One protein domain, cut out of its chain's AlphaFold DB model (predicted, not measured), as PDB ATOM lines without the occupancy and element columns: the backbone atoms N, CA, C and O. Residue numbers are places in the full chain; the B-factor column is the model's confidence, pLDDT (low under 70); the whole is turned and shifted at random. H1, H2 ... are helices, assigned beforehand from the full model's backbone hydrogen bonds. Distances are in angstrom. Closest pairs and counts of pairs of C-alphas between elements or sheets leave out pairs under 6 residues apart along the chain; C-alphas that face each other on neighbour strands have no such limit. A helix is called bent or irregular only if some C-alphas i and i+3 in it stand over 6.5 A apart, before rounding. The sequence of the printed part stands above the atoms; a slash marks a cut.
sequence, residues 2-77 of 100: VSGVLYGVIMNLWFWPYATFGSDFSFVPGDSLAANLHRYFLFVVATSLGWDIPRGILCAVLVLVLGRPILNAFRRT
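AT A GLANCE: This is residues 2 to 77 of the 100 residues of the protein "ECF transporter S component" of Kribbellaceae bacterium (UniProt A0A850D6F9). One long helix, H3, makes the long axis, and a shorter helix, H1, packs side by side with part of its first arm, running the opposite way; the very short H2 packs on that same arm. The far part of H3, residues 54 to 77, sticks out free as an arm and bends near its end. The printed part has 76 residues, with three named helices in the order H1, H2, H3 and no named strand; the class is all helix. The whole is extended, with a radius of gyration of the C-alphas of 19.0 A and spans of 65 by 19 by 17 A, while the body without the free arm spans 32 by 18 by 16 A.

IN THESE COORDINATES: Begin with H3, residues 33 to 77, assigned as one helix by its hydrogen bonds but bent, with C-alphas 65 and 68 standing 7.0 A apart. Find C-alpha 33 at (189.780, 231.855, 134.791); from there arm H3a, residues 33 to 65, runs 44.2 A, with a kink of 44 degrees near residue 49. Arm H3b, residues 68 to 77, is 14.4 A long and ends at C-alpha 77, (186.638, 244.578, 191.649). H1, residues 2 to 18, starts at C-alpha 2, (185.194, 237.348, 158.363), and is 25.8 A long; it has a kink of 26 degrees near residue 12 and is irregular, with C-alphas 14 and 17 standing 7.3 A apart. H2, residues 22 to 25, is 5.9 A long.

HOW THE PARTS SIT: Look first at H3a, which touches H1 with its residues 40 to 49 alone; the closest C-alphas, of Val 9 and Val 44, are 6.8 A apart. H1 and H3a run opposite ways at a shallow tilt of 32 degrees, only just short of steep. H3a touches H2 with its residues 39 to 43 alone, and the closest C-alphas, of Phe 25 and Arg 39, are 5.1 A apart. H3a and H3b stand at a steep tilt of 48 degrees. H3b is apart from H1 and from H2, and H1 and H2 are apart too. Along the backbone, every O i to N i+4 pair is within hydrogen-bond range in H3b, 25 of 29 are in H3a and 10 of 13 in H1, while H2 is too short for such a pair.

THE WHOLE: Look for the two C-alphas farthest apart at Gly 30 and Arg 76, 65.2 A from each other. The printed part has no cut. The link from H1 to H2 is tight, with 3 residues, and that from H2 to H3 is short, with 7. The mean pLDDT of the printed part is 79.9; the model's confidence is under 70 at residues 21 to 24 and 47 to 51.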
ATOM      1  N   VAL A   2     185.694 237.343 159.755       73.81
ATOM      2  CA  VAL A   2     185.194 237.348 158.363       73.81
ATOM      3  C   VAL A   2     185.641 238.580 157.566       73.81
ATOM      4  O   VAL A   2     186.248 238.424 156.515       73.81
ATOM      5  N   SER A   3     185.451 239.795 158.093       79.44
ATOM      6  CA  SER A   3     185.857 241.032 157.400       79.44
ATOM      7  C   SER A   3     187.370 241.144 157.183       79.44
ATOM      8  O   SER A   3     187.801 241.654 156.159       79.44
ATOM      9  N   GLY A   4     188.176 240.644 158.127       74.56
ATOM     10  CA  GLY A   4     189.638 240.640 158.007       74.56
ATOM     11  C   GLY A   4     190.124 239.646 156.952       74.56
ATOM     12  O   GLY A   4     190.997 239.979 156.161       74.56
ATOM     13  N   VAL A   5     189.497 238.466 156.891       78.81
ATOM     14  CA  VAL A   5     189.763 237.462 155.849       78.81
ATOM     15  C   VAL A   5     189.377 238.004 154.472       78.81
ATOM     16  O   VAL A   5     190.186 237.955 153.556       78.81
ATOM     17  N   LEU A   6     188.180 238.584 154.331       79.94
ATOM     18  CA  LEU A   6     187.725 239.197 153.077       79.94
ATOM     19  C   LEU A   6     188.645 240.330 152.614       79.94
ATOM     20  O   LEU A   6     189.007 240.380 151.443       79.94
ATOM     21  N   TYR A   7     189.052 241.207 153.532       81.38
ATOM     22  CA  TYR A   7     189.993 242.278 153.229       81.38
ATOM     23  C   TYR A   7     191.346 241.727 152.758       81.38
ATOM     24  O   TYR A   7     191.850 242.166 151.728       81.38
ATOM     25  N   GLY A   8     191.898 240.728 153.455       80.19
ATOM     26  CA  GLY A   8     193.160 240.083 153.082       80.19
ATOM     27  C   GLY A   8     193.099 239.401 151.715       80.19
ATOM     28  O   GLY A   8     194.010 239.569 150.911       80.19
ATOM     29  N   VAL A   9     191.996 238.708 151.408       81.25
ATOM     30  CA  VAL A   9     191.740 238.147 150.073       81.25
ATOM     31  C   VAL A   9     191.763 239.269 149.032       81.25
ATOM     32  O   VAL A   9     192.601 239.269 148.139       81.25
ATOM     33  N   ILE A  10     190.932 240.299 149.176       84.56
ATOM     34  CA  ILE A  10     190.860 241.379 148.180       84.56
ATOM     35  C   ILE A  10     192.221 242.069 147.983       84.56
ATOM     36  O   ILE A  10     192.628 242.307 146.846       84.56
ATOM     37  N   MET A  11     192.956 242.338 149.065       84.00
ATOM     38  CA  MET A  11     194.295 242.933 148.989       84.00
ATOM     39  C   MET A  11     195.307 242.016 148.294       84.00
ATOM     40  O   MET A  11     196.083 242.486 147.466       84.00
ATOM     41  N   ASN A  12     195.272 240.712 148.574       81.62
ATOM     42  CA  ASN A  12     196.143 239.740 147.916       81.62
ATOM     43  C   ASN A  12     195.839 239.629 146.422       81.62
ATOM     44  O   ASN A  12     196.758 239.510 145.621       81.62
ATOM     45  N   LEU A  13     194.563 239.715 146.031       81.56
ATOM     46  CA  LEU A  13     194.159 239.621 144.628       81.56
ATOM     47  C   LEU A  13     194.742 240.756 143.776       81.56
ATOM     48  O   LEU A  13     195.051 240.539 142.609       81.56
ATOM     49  N   TRP A  14     194.912 241.948 144.355       81.50
ATOM     50  CA  TRP A  14     195.461 243.106 143.649       81.50
ATOM     51  C   TRP A  14     196.891 242.871 143.141       81.50
ATOM     52  O   TRP A  14     197.187 243.175 141.987       81.50
ATOM     53  N   PHE A  15     197.782 242.336 143.983       77.94
ATOM     54  CA  PHE A  15     199.199 242.191 143.627       77.94
ATOM     55  C   PHE A  15     199.580 240.780 143.165       77.94
ATOM     56  O   PHE A  15     200.597 240.621 142.491       77.94
ATOM     57  N   TRP A  16     198.785 239.760 143.498       82.50
ATOM     58  CA  TRP A  16     199.070 238.360 143.178       82.50
ATOM     59  C   TRP A  16     199.376 238.083 141.691       82.50
ATOM     60  O   TRP A  16     200.351 237.379 141.438       82.50
ATOM     61  N   PRO A  17     198.666 238.662 140.696       79.38
ATOM     62  CA  PRO A  17     198.967 238.429 139.277       79.38
ATOM     63  C   PRO A  17     200.369 238.875 138.844       79.38
ATOM     64  O   PRO A  17     200.881 238.407 137.832       79.38
ATOM     65  N   TYR A  18     200.976 239.794 139.597       76.94
ATOM     66  CA  TYR A  18     202.291 240.365 139.311       76.94
ATOM     67  C   TYR A  18     203.411 239.718 140.128       76.94
ATOM     68  O   TYR A  18     204.584 240.007 139.902       76.94
ATOM     69  N   ALA A  19     203.063 238.874 141.096       72.81
ATOM     70  CA  ALA A  19     204.005 238.277 142.018       72.81
ATOM     71  C   ALA A  19     204.262 236.811 141.646       72.81
ATOM     72  O   ALA A  19     203.342 236.002 141.527       72.81
ATOM     73  N   THR A  20     205.533 236.463 141.456       70.81
ATOM     74  CA  THR A  20     205.945 235.120 141.039       70.81
ATOM     75  C   THR A  20     206.231 234.261 142.269       70.81
ATOM     76  O   THR A  20     207.264 234.403 142.919       70.81
ATOM     77  N   PHE A  21     205.317 233.349 142.584       67.31
ATOM     78  CA  PHE A  21     205.380 232.441 143.728       67.31
ATOM     79  C   PHE A  21     205.474 230.976 143.261       67.31
ATOM     80  O   PHE A  21     204.631 230.159 143.596       67.31
ATOM     81  N   GLY A  22     206.461 230.614 142.432       62.91
ATOM     82  CA  GLY A  22     206.585 229.238 141.902       62.91
ATOM     83  C   GLY A  22     205.398 228.792 141.021       62.91
ATOM     84  O   GLY A  22     204.383 229.477 140.926       62.91
ATOM     85  N   SER A  23     205.512 227.665 140.315       62.78
ATOM     86  CA  SER A  23     204.534 227.269 139.278       62.78
ATOM     87  C   SER A  23     203.101 227.091 139.789       62.78
ATOM     88  O   SER A  23     202.151 227.380 139.064       62.78
ATOM     89  N   ASP A  24     202.942 226.646 141.036       66.00
ATOM     90  CA  ASP A  24     201.645 226.190 141.552       66.00
ATOM     91  C   ASP A  24     200.824 227.316 142.191       66.00
ATOM     92  O   ASP A  24     199.600 227.215 142.285       66.00
ATOM     93  N   PHE A  25     201.478 228.415 142.579       70.88
ATOM     94  CA  PHE A  25     200.826 229.573 143.193       70.88
ATOM     95  C   PHE A  25     200.866 230.826 142.319       70.88
ATOM     96  O   PHE A  25     200.278 231.830 142.708       70.88
ATOM     97  N   SER A  26     201.539 230.796 141.163       75.81
ATOM     98  CA  SER A  26     201.636 231.950 140.259       75.81
ATOM     99  C   SER A  26     200.495 231.996 139.246       75.81
ATOM    100  O   SER A  26     199.954 230.968 138.832       75.81
ATOM    101  N   PHE A  27     200.166 233.209 138.808       76.06
ATOM    102  CA  PHE A  27     199.261 233.433 137.687       76.06
ATOM    103  C   PHE A  27     199.879 232.935 136.373       76.06
ATOM    104  O   PHE A  27     201.040 233.223 136.079       76.06
ATOM    105  N   VAL A  28     199.089 232.219 135.566       80.62
ATOM    106  CA  VAL A  28     199.503 231.733 134.241       80.62
ATOM    107  C   VAL A  28     198.689 232.456 133.162       80.62
ATOM    108  O   VAL A  28     197.478 232.219 133.046       80.62
ATOM    109  N   PRO A  29     199.326 233.329 132.357       75.06
ATOM    110  CA  PRO A  29     198.673 233.987 131.231       75.06
ATOM    111  C   PRO A  29     198.185 232.961 130.200       75.06
ATOM    112  O   PRO A  29     198.945 232.095 129.778       75.06
ATOM    113  N   GLY A  30     196.922 233.065 129.780       78.56
ATOM    114  CA  GLY A  30     196.310 232.167 128.790       78.56
ATOM    115  C   GLY A  30     195.607 230.936 129.371       78.56
ATOM    116  O   GLY A  30     194.903 230.250 128.635       78.56
ATOM    117  N   ASP A  31     195.736 230.680 130.677       80.50
ATOM    118  CA  ASP A  31     194.993 229.614 131.350       80.50
ATOM    119  C   ASP A  31     193.563 230.070 131.702       80.50
ATOM    120  O   ASP A  31     193.269 231.266 131.815       80.50
ATOM    121  N   SER A  32     192.650 229.115 131.886       84.06
ATOM    122  CA  SER A  32     191.249 229.430 132.189       84.06
ATOM    123  C   SER A  32     191.103 230.228 133.495       84.06
ATOM    124  O   SER A  32     191.880 230.067 134.443       84.06
ATOM    125  N   LEU A  33     190.062 231.066 133.585       81.69
ATOM    126  CA  LEU A  33     189.780 231.855 134.791       81.69
ATOM    127  C   LEU A  33     189.645 230.964 136.038       81.69
ATOM    128  O   LEU A  33     190.167 231.299 137.098       81.69
ATOM    129  N   ALA A  34     188.990 229.808 135.896       83.38
ATOM    130  CA  ALA A  34     188.815 228.844 136.979       83.38
ATOM    131  C   ALA A  34     190.154 228.265 137.469       83.38
ATOM    132  O   ALA A  34     190.364 228.141 138.675       83.38
ATOM    133  N   ALA A  35     191.083 227.966 136.556       81.94
ATOM    134  CA  ALA A  35     192.399 227.444 136.912       81.94
ATOM    135  C   ALA A  35     193.261 228.495 137.636       81.94
ATOM    136  O   ALA A  35     193.956 228.176 138.600       81.94
ATOM    137  N   ASN A  36     193.184 229.764 137.231       83.62
ATOM    138  CA  ASN A  36     193.864 230.856 137.934       83.62
ATOM    139  C   ASN A  36     193.238 231.139 139.314       83.62
ATOM    140  O   ASN A  36     193.969 231.315 140.286       83.62
ATOM    141  N   LEU A  37     191.907 231.085 139.442       82.69
ATOM    142  CA  LEU A  37     191.215 231.196 140.735       82.69
ATOM    143  C   LEU A  37     191.579 230.058 141.695       82.69
ATOM    144  O   LEU A  37     191.707 230.293 142.894       82.69
ATOM    145  N   HIS A  38     191.777 228.839 141.187       84.44
ATOM    146  CA  HIS A  38     192.219 227.708 142.001       84.44
ATOM    147  C   HIS A  38     193.631 227.925 142.569       84.44
ATOM    148  O   HIS A  38     193.835 227.768 143.772       84.44
ATOM    149  N   ARG A  39     194.584 228.365 141.736       85.12
ATOM    150  CA  ARG A  39     195.955 228.702 142.175       85.12
ATOM    151  C   ARG A  39     195.966 229.849 143.179       85.12
ATOM    152  O   ARG A  39     196.653 229.783 144.195       85.12
ATOM    153  N   TYR A  40     195.136 230.862 142.942       81.25
ATOM    154  CA  TYR A  40     194.945 231.967 143.870       81.25
ATOM    155  C   TYR A  40     194.348 231.509 145.212       81.25
ATOM    156  O   TYR A  40     194.811 231.920 146.275       81.25
ATOM    157  N   PHE A  41     193.364 230.605 145.197       81.06
ATOM    158  CA  PHE A  41     192.803 230.032 146.421       81.06
ATOM    159  C   PHE A  41     193.852 229.239 147.208       81.06
ATOM    160  O   PHE A  41     193.978 229.429 148.416       81.06
ATOM    161  N   LEU A  42     194.649 228.407 146.532       81.88
ATOM    162  CA  LEU A  42     195.766 227.689 147.150       81.88
ATOM    163  C   LEU A  42     196.797 228.649 147.753       81.88
ATOM    164  O   LEU A  42     197.241 228.423 148.877       81.88
ATOM    165  N   PHE A  43     197.118 229.747 147.063       81.94
ATOM    166  CA  PHE A  43     197.983 230.801 147.587       81.94
ATOM    167  C   PHE A  43     197.414 231.407 148.875       81.94
ATOM    168  O   PHE A  43     198.111 231.450 149.888       81.94
ATOM    169  N   VAL A  44     196.141 231.819 148.874       79.00
ATOM    170  CA  VAL A  44     195.467 232.403 150.046       79.00
ATOM    171  C   VAL A  44     195.420 231.417 151.215       79.00
ATOM    172  O   VAL A  44     195.657 231.811 152.359       79.00
ATOM    173  N   VAL A  45     195.142 230.139 150.947       77.75
ATOM    174  CA  VAL A  45     195.123 229.083 151.967       77.75
ATOM    175  C   VAL A  45     196.514 228.850 152.542       77.75
ATOM    176  O   VAL A  45     196.657 228.812 153.761       77.75
ATOM    177  N   ALA A  46     197.538 228.746 151.698       75.94
ATOM    178  CA  ALA A  46     198.901 228.471 152.134       75.94
ATOM    179  C   ALA A  46     199.532 229.644 152.902       75.94
ATOM    180  O   ALA A  46     200.237 229.422 153.883       75.94
ATOM    181  N   THR A  47     199.278 230.888 152.482       69.62
ATOM    182  CA  THR A  47     199.954 232.071 153.046       69.62
ATOM    183  C   THR A  47     199.182 232.768 154.159       69.62
ATOM    184  O   THR A  47     199.796 233.235 155.114       69.62
ATOM    185  N   SER A  48     197.853 232.870 154.063       67.31
ATOM    186  CA  SER A  48     197.044 233.641 155.022       67.31
ATOM    187  C   SER A  48     196.135 232.750 155.867       67.31
ATOM    188  O   SER A  48     196.175 232.802 157.095       67.31
ATOM    189  N   LEU A  49     195.350 231.874 155.234       67.19
ATOM    190  CA  LEU A  49     194.348 231.065 155.934       67.19
ATOM    191  C   LEU A  49     194.980 229.983 156.825       67.19
ATOM    192  O   LEU A  49     194.463 229.706 157.907       67.19
ATOM    193  N   GLY A  50     196.122 229.424 156.418       67.94
ATOM    194  CA  GLY A  50     196.870 228.426 157.184       67.94
ATOM    195  C   GLY A  50     197.373 228.945 158.532       67.94
ATOM    196  O   GLY A  50     197.453 228.175 159.486       67.94
ATOM    197  N   TRP A  51     197.641 230.248 158.646       69.50
ATOM    198  CA  TRP A  51     198.068 230.878 159.898       69.50
ATOM    199  C   TRP A  51     196.909 231.514 160.674       69.50
ATOM    200  O   TRP A  51     196.828 231.404 161.902       69.50
ATOM    201  N   ASP A  52     195.969 232.148 159.971       72.69
ATOM    202  CA  ASP A  52     194.862 232.852 160.614       72.69
ATOM    203  C   ASP A  52     193.829 231.918 161.250       72.69
ATOM    204  O   ASP A  52     193.229 232.288 162.264       72.69
ATOM    205  N   ILE A  53     193.640 230.702 160.722       74.50
ATOM    206  CA  ILE A  53     192.703 229.724 161.293       74.50
ATOM    207  C   ILE A  53     193.181 229.219 162.668       74.50
ATOM    208  O   ILE A  53     192.422 229.370 163.630       74.50
ATOM    209  N   PRO A  54     194.413 228.688 162.835       81.06
ATOM    210  CA  PRO A  54     194.914 228.274 164.147       81.06
ATOM    211  C   PRO A  54     194.906 229.412 165.167       81.06
ATOM    212  O   PRO A  54     194.455 229.229 166.297       81.06
ATOM    213  N   ARG A  55     195.344 230.610 164.757       79.81
ATOM    214  CA  ARG A  55     195.341 231.806 165.605       79.81
ATOM    215  C   ARG A  55     193.926 232.182 166.043       79.81
ATOM    216  O   ARG A  55     193.698 232.444 167.221       79.81
ATOM    217  N   GLY A  56     192.969 232.180 165.115       81.75
ATOM    218  CA  GLY A  56     191.563 232.461 165.396       81.75
ATOM    219  C   GLY A  56     190.945 231.454 166.365       81.75
ATOM    220  O   GLY A  56     190.281 231.856 167.322       81.75
ATOM    221  N   ILE A  57     191.214 230.161 166.164       87.50
ATOM    222  CA  ILE A  57     190.766 229.084 167.058       87.50
ATOM    223  C   ILE A  57     191.366 229.266 168.450       87.50
ATOM    224  O   ILE A  57     190.632 229.246 169.436       87.50
ATOM    225  N   LEU A  58     192.676 229.503 168.547       88.44
ATOM    226  CA  LEU A  58     193.350 229.707 169.824       88.44
ATOM    227  C   LEU A  58     192.767 230.904 170.582       88.44
ATOM    228  O   LEU A  58     192.441 230.779 171.760       88.44
ATOM    229  N   CYS A  59     192.578 232.046 169.914       89.31
ATOM    230  CA  CYS A  59     191.945 233.212 170.523       89.31
ATOM    231  C   CYS A  59     190.523 232.899 171.008       89.31
ATOM    232  O   CYS A  59     190.172 233.273 172.123       89.31
ATOM    233  N   ALA A  60     189.715 232.193 170.213       88.38
ATOM    234  CA  ALA A  60     188.365 231.809 170.611       88.38
ATOM    235  C   ALA A  60     188.375 230.886 171.840       88.38
ATOM    236  O   ALA A  60     187.645 231.133 172.798       88.38
ATOM    237  N   VAL A  61     189.246 229.875 171.856       93.31
ATOM    238  CA  VAL A  61     189.418 228.968 173.000       93.31
ATOM    239  C   VAL A  61     189.845 229.746 174.241       93.31
ATOM    240  O   VAL A  61     189.224 229.600 175.290       93.31
ATOM    241  N   LEU A  62     190.848 230.618 174.128       92.12
ATOM    242  CA  LEU A  62     191.309 231.448 175.239       92.12
ATOM    243  C   LEU A  62     190.189 232.338 175.779       92.12
ATOM    244  O   LEU A  62     190.007 232.408 176.989       92.12
ATOM    245  N   VAL A  63     189.398 232.970 174.911       92.81
ATOM    246  CA  VAL A  63     188.248 233.792 175.315       92.81
ATOM    247  C   VAL A  63     187.185 232.954 176.028       92.81
ATOM    248  O   VAL A  63     186.650 233.392 177.042       92.81
ATOM    249  N   LEU A  64     186.888 231.745 175.548       92.25
ATOM    250  CA  LEU A  64     185.899 230.864 176.175       92.25
ATOM    251  C   LEU A  64     186.371 230.344 177.540       92.25
ATOM    252  O   LEU A  64     185.590 230.320 178.492       92.25
ATOM    253  N   VAL A  65     187.647 229.972 177.650       92.38
ATOM    254  CA  VAL A  65     188.255 229.463 178.888       92.38
ATOM    255  C   VAL A  65     188.421 230.582 179.919       92.38
ATOM    256  O   VAL A  65     188.047 230.423 181.081       92.38
ATOM    257  N   LEU A  66     188.954 231.732 179.503       91.06
ATOM    258  CA  LEU A  66     189.296 232.840 180.396       91.06
ATOM    259  C   LEU A  66     188.141 233.828 180.605       91.06
ATOM    260  O   LEU A  66     188.154 234.580 181.577       91.06
ATOM    261  N   GLY A  67     187.114 233.823 179.756       89.00
ATOM    262  CA  GLY A  67     186.024 234.800 179.811       89.00
ATOM    263  C   GLY A  67     185.275 234.783 181.143       89.00
ATOM    264  O   GLY A  67     185.123 235.818 181.786       89.00
ATOM    265  N   ARG A  68     184.862 233.601 181.615       83.25
ATOM    266  CA  ARG A  68     184.184 233.445 182.916       83.25
ATOM    267  C   ARG A  68     185.028 233.918 184.112       83.25
ATOM    268  O   ARG A  68     184.521 234.740 184.880       83.25
ATOM    269  N   PRO A  69     186.275 233.444 184.319       85.69
ATOM    270  CA  PRO A  69     187.084 233.890 185.452       85.69
ATOM    271  C   PRO A  69     187.435 235.382 185.376       85.69
ATOM    272  O   PRO A  69     187.366 236.056 186.405       85.69
ATOM    273  N   ILE A  70     187.710 235.928 184.184       86.94
ATOM    274  CA  ILE A  70     187.988 237.362 183.994       86.94
ATOM    275  C   ILE A  70     186.758 238.211 184.338       86.94
ATOM    276  O   ILE A  70     186.860 239.151 185.126       86.94
ATOM    277  N   LEU A  71     185.578 237.866 183.812       86.38
ATOM    278  CA  LEU A  71     184.342 238.591 184.119       86.38
ATOM    279  C   LEU A  71     184.012 238.536 185.615       86.38
ATOM    280  O   LEU A  71     183.590 239.536 186.192       86.38
ATOM    281  N   ASN A  72     184.240 237.399 186.274       84.56
ATOM    282  CA  ASN A  72     184.034 237.272 187.716       84.56
ATOM    283  C   ASN A  72     185.021 238.124 188.525       84.56
ATOM    284  O   ASN A  72     184.612 238.769 189.495       84.56
ATOM    285  N   ALA A  73     186.291 238.165 188.118       83.75
ATOM    286  CA  ALA A  73     187.297 239.031 188.723       83.75
ATOM    287  C   ALA A  73     186.909 240.511 188.573       83.75
ATOM    288  O   ALA A  73     186.838 241.222 189.574       83.75
ATOM    289  N   PHE A  74     186.535 240.952 187.367       84.38
ATOM    290  CA  PHE A  74     186.082 242.325 187.136       84.38
ATOM    291  C   PHE A  74     184.811 242.672 187.911       84.38
ATOM    292  O   PHE A  74     184.759 243.728 188.531       84.38
ATOM    293  N   ARG A  75     183.815 241.780 187.991       81.81
ATOM    294  CA  ARG A  75     182.607 241.999 188.817       81.81
ATOM    295  C   ARG A  75     182.918 242.096 190.310       81.81
ATOM    296  O   ARG A  75     182.199 242.765 191.054       81.81
ATOM    297  N   ARG A  76     183.956 241.405 190.784       72.25
ATOM    298  CA  ARG A  76     184.415 241.492 192.177       72.25
ATOM    299  C   ARG A  76     185.109 242.824 192.446       72.25
ATOM    300  O   ARG A  76     184.833 243.433 193.474       72.25
ATOM    301  N   THR A  77     185.957 243.282 191.533       73.75
ATOM    302  CA  THR A  77     186.638 244.578 191.649       73.75
ATOM    303  C   THR A  77     185.659 245.742 191.486       73.75
ATOM    304  O   THR A  77     185.694 246.666 192.287       73.75
TER     305      THR A  77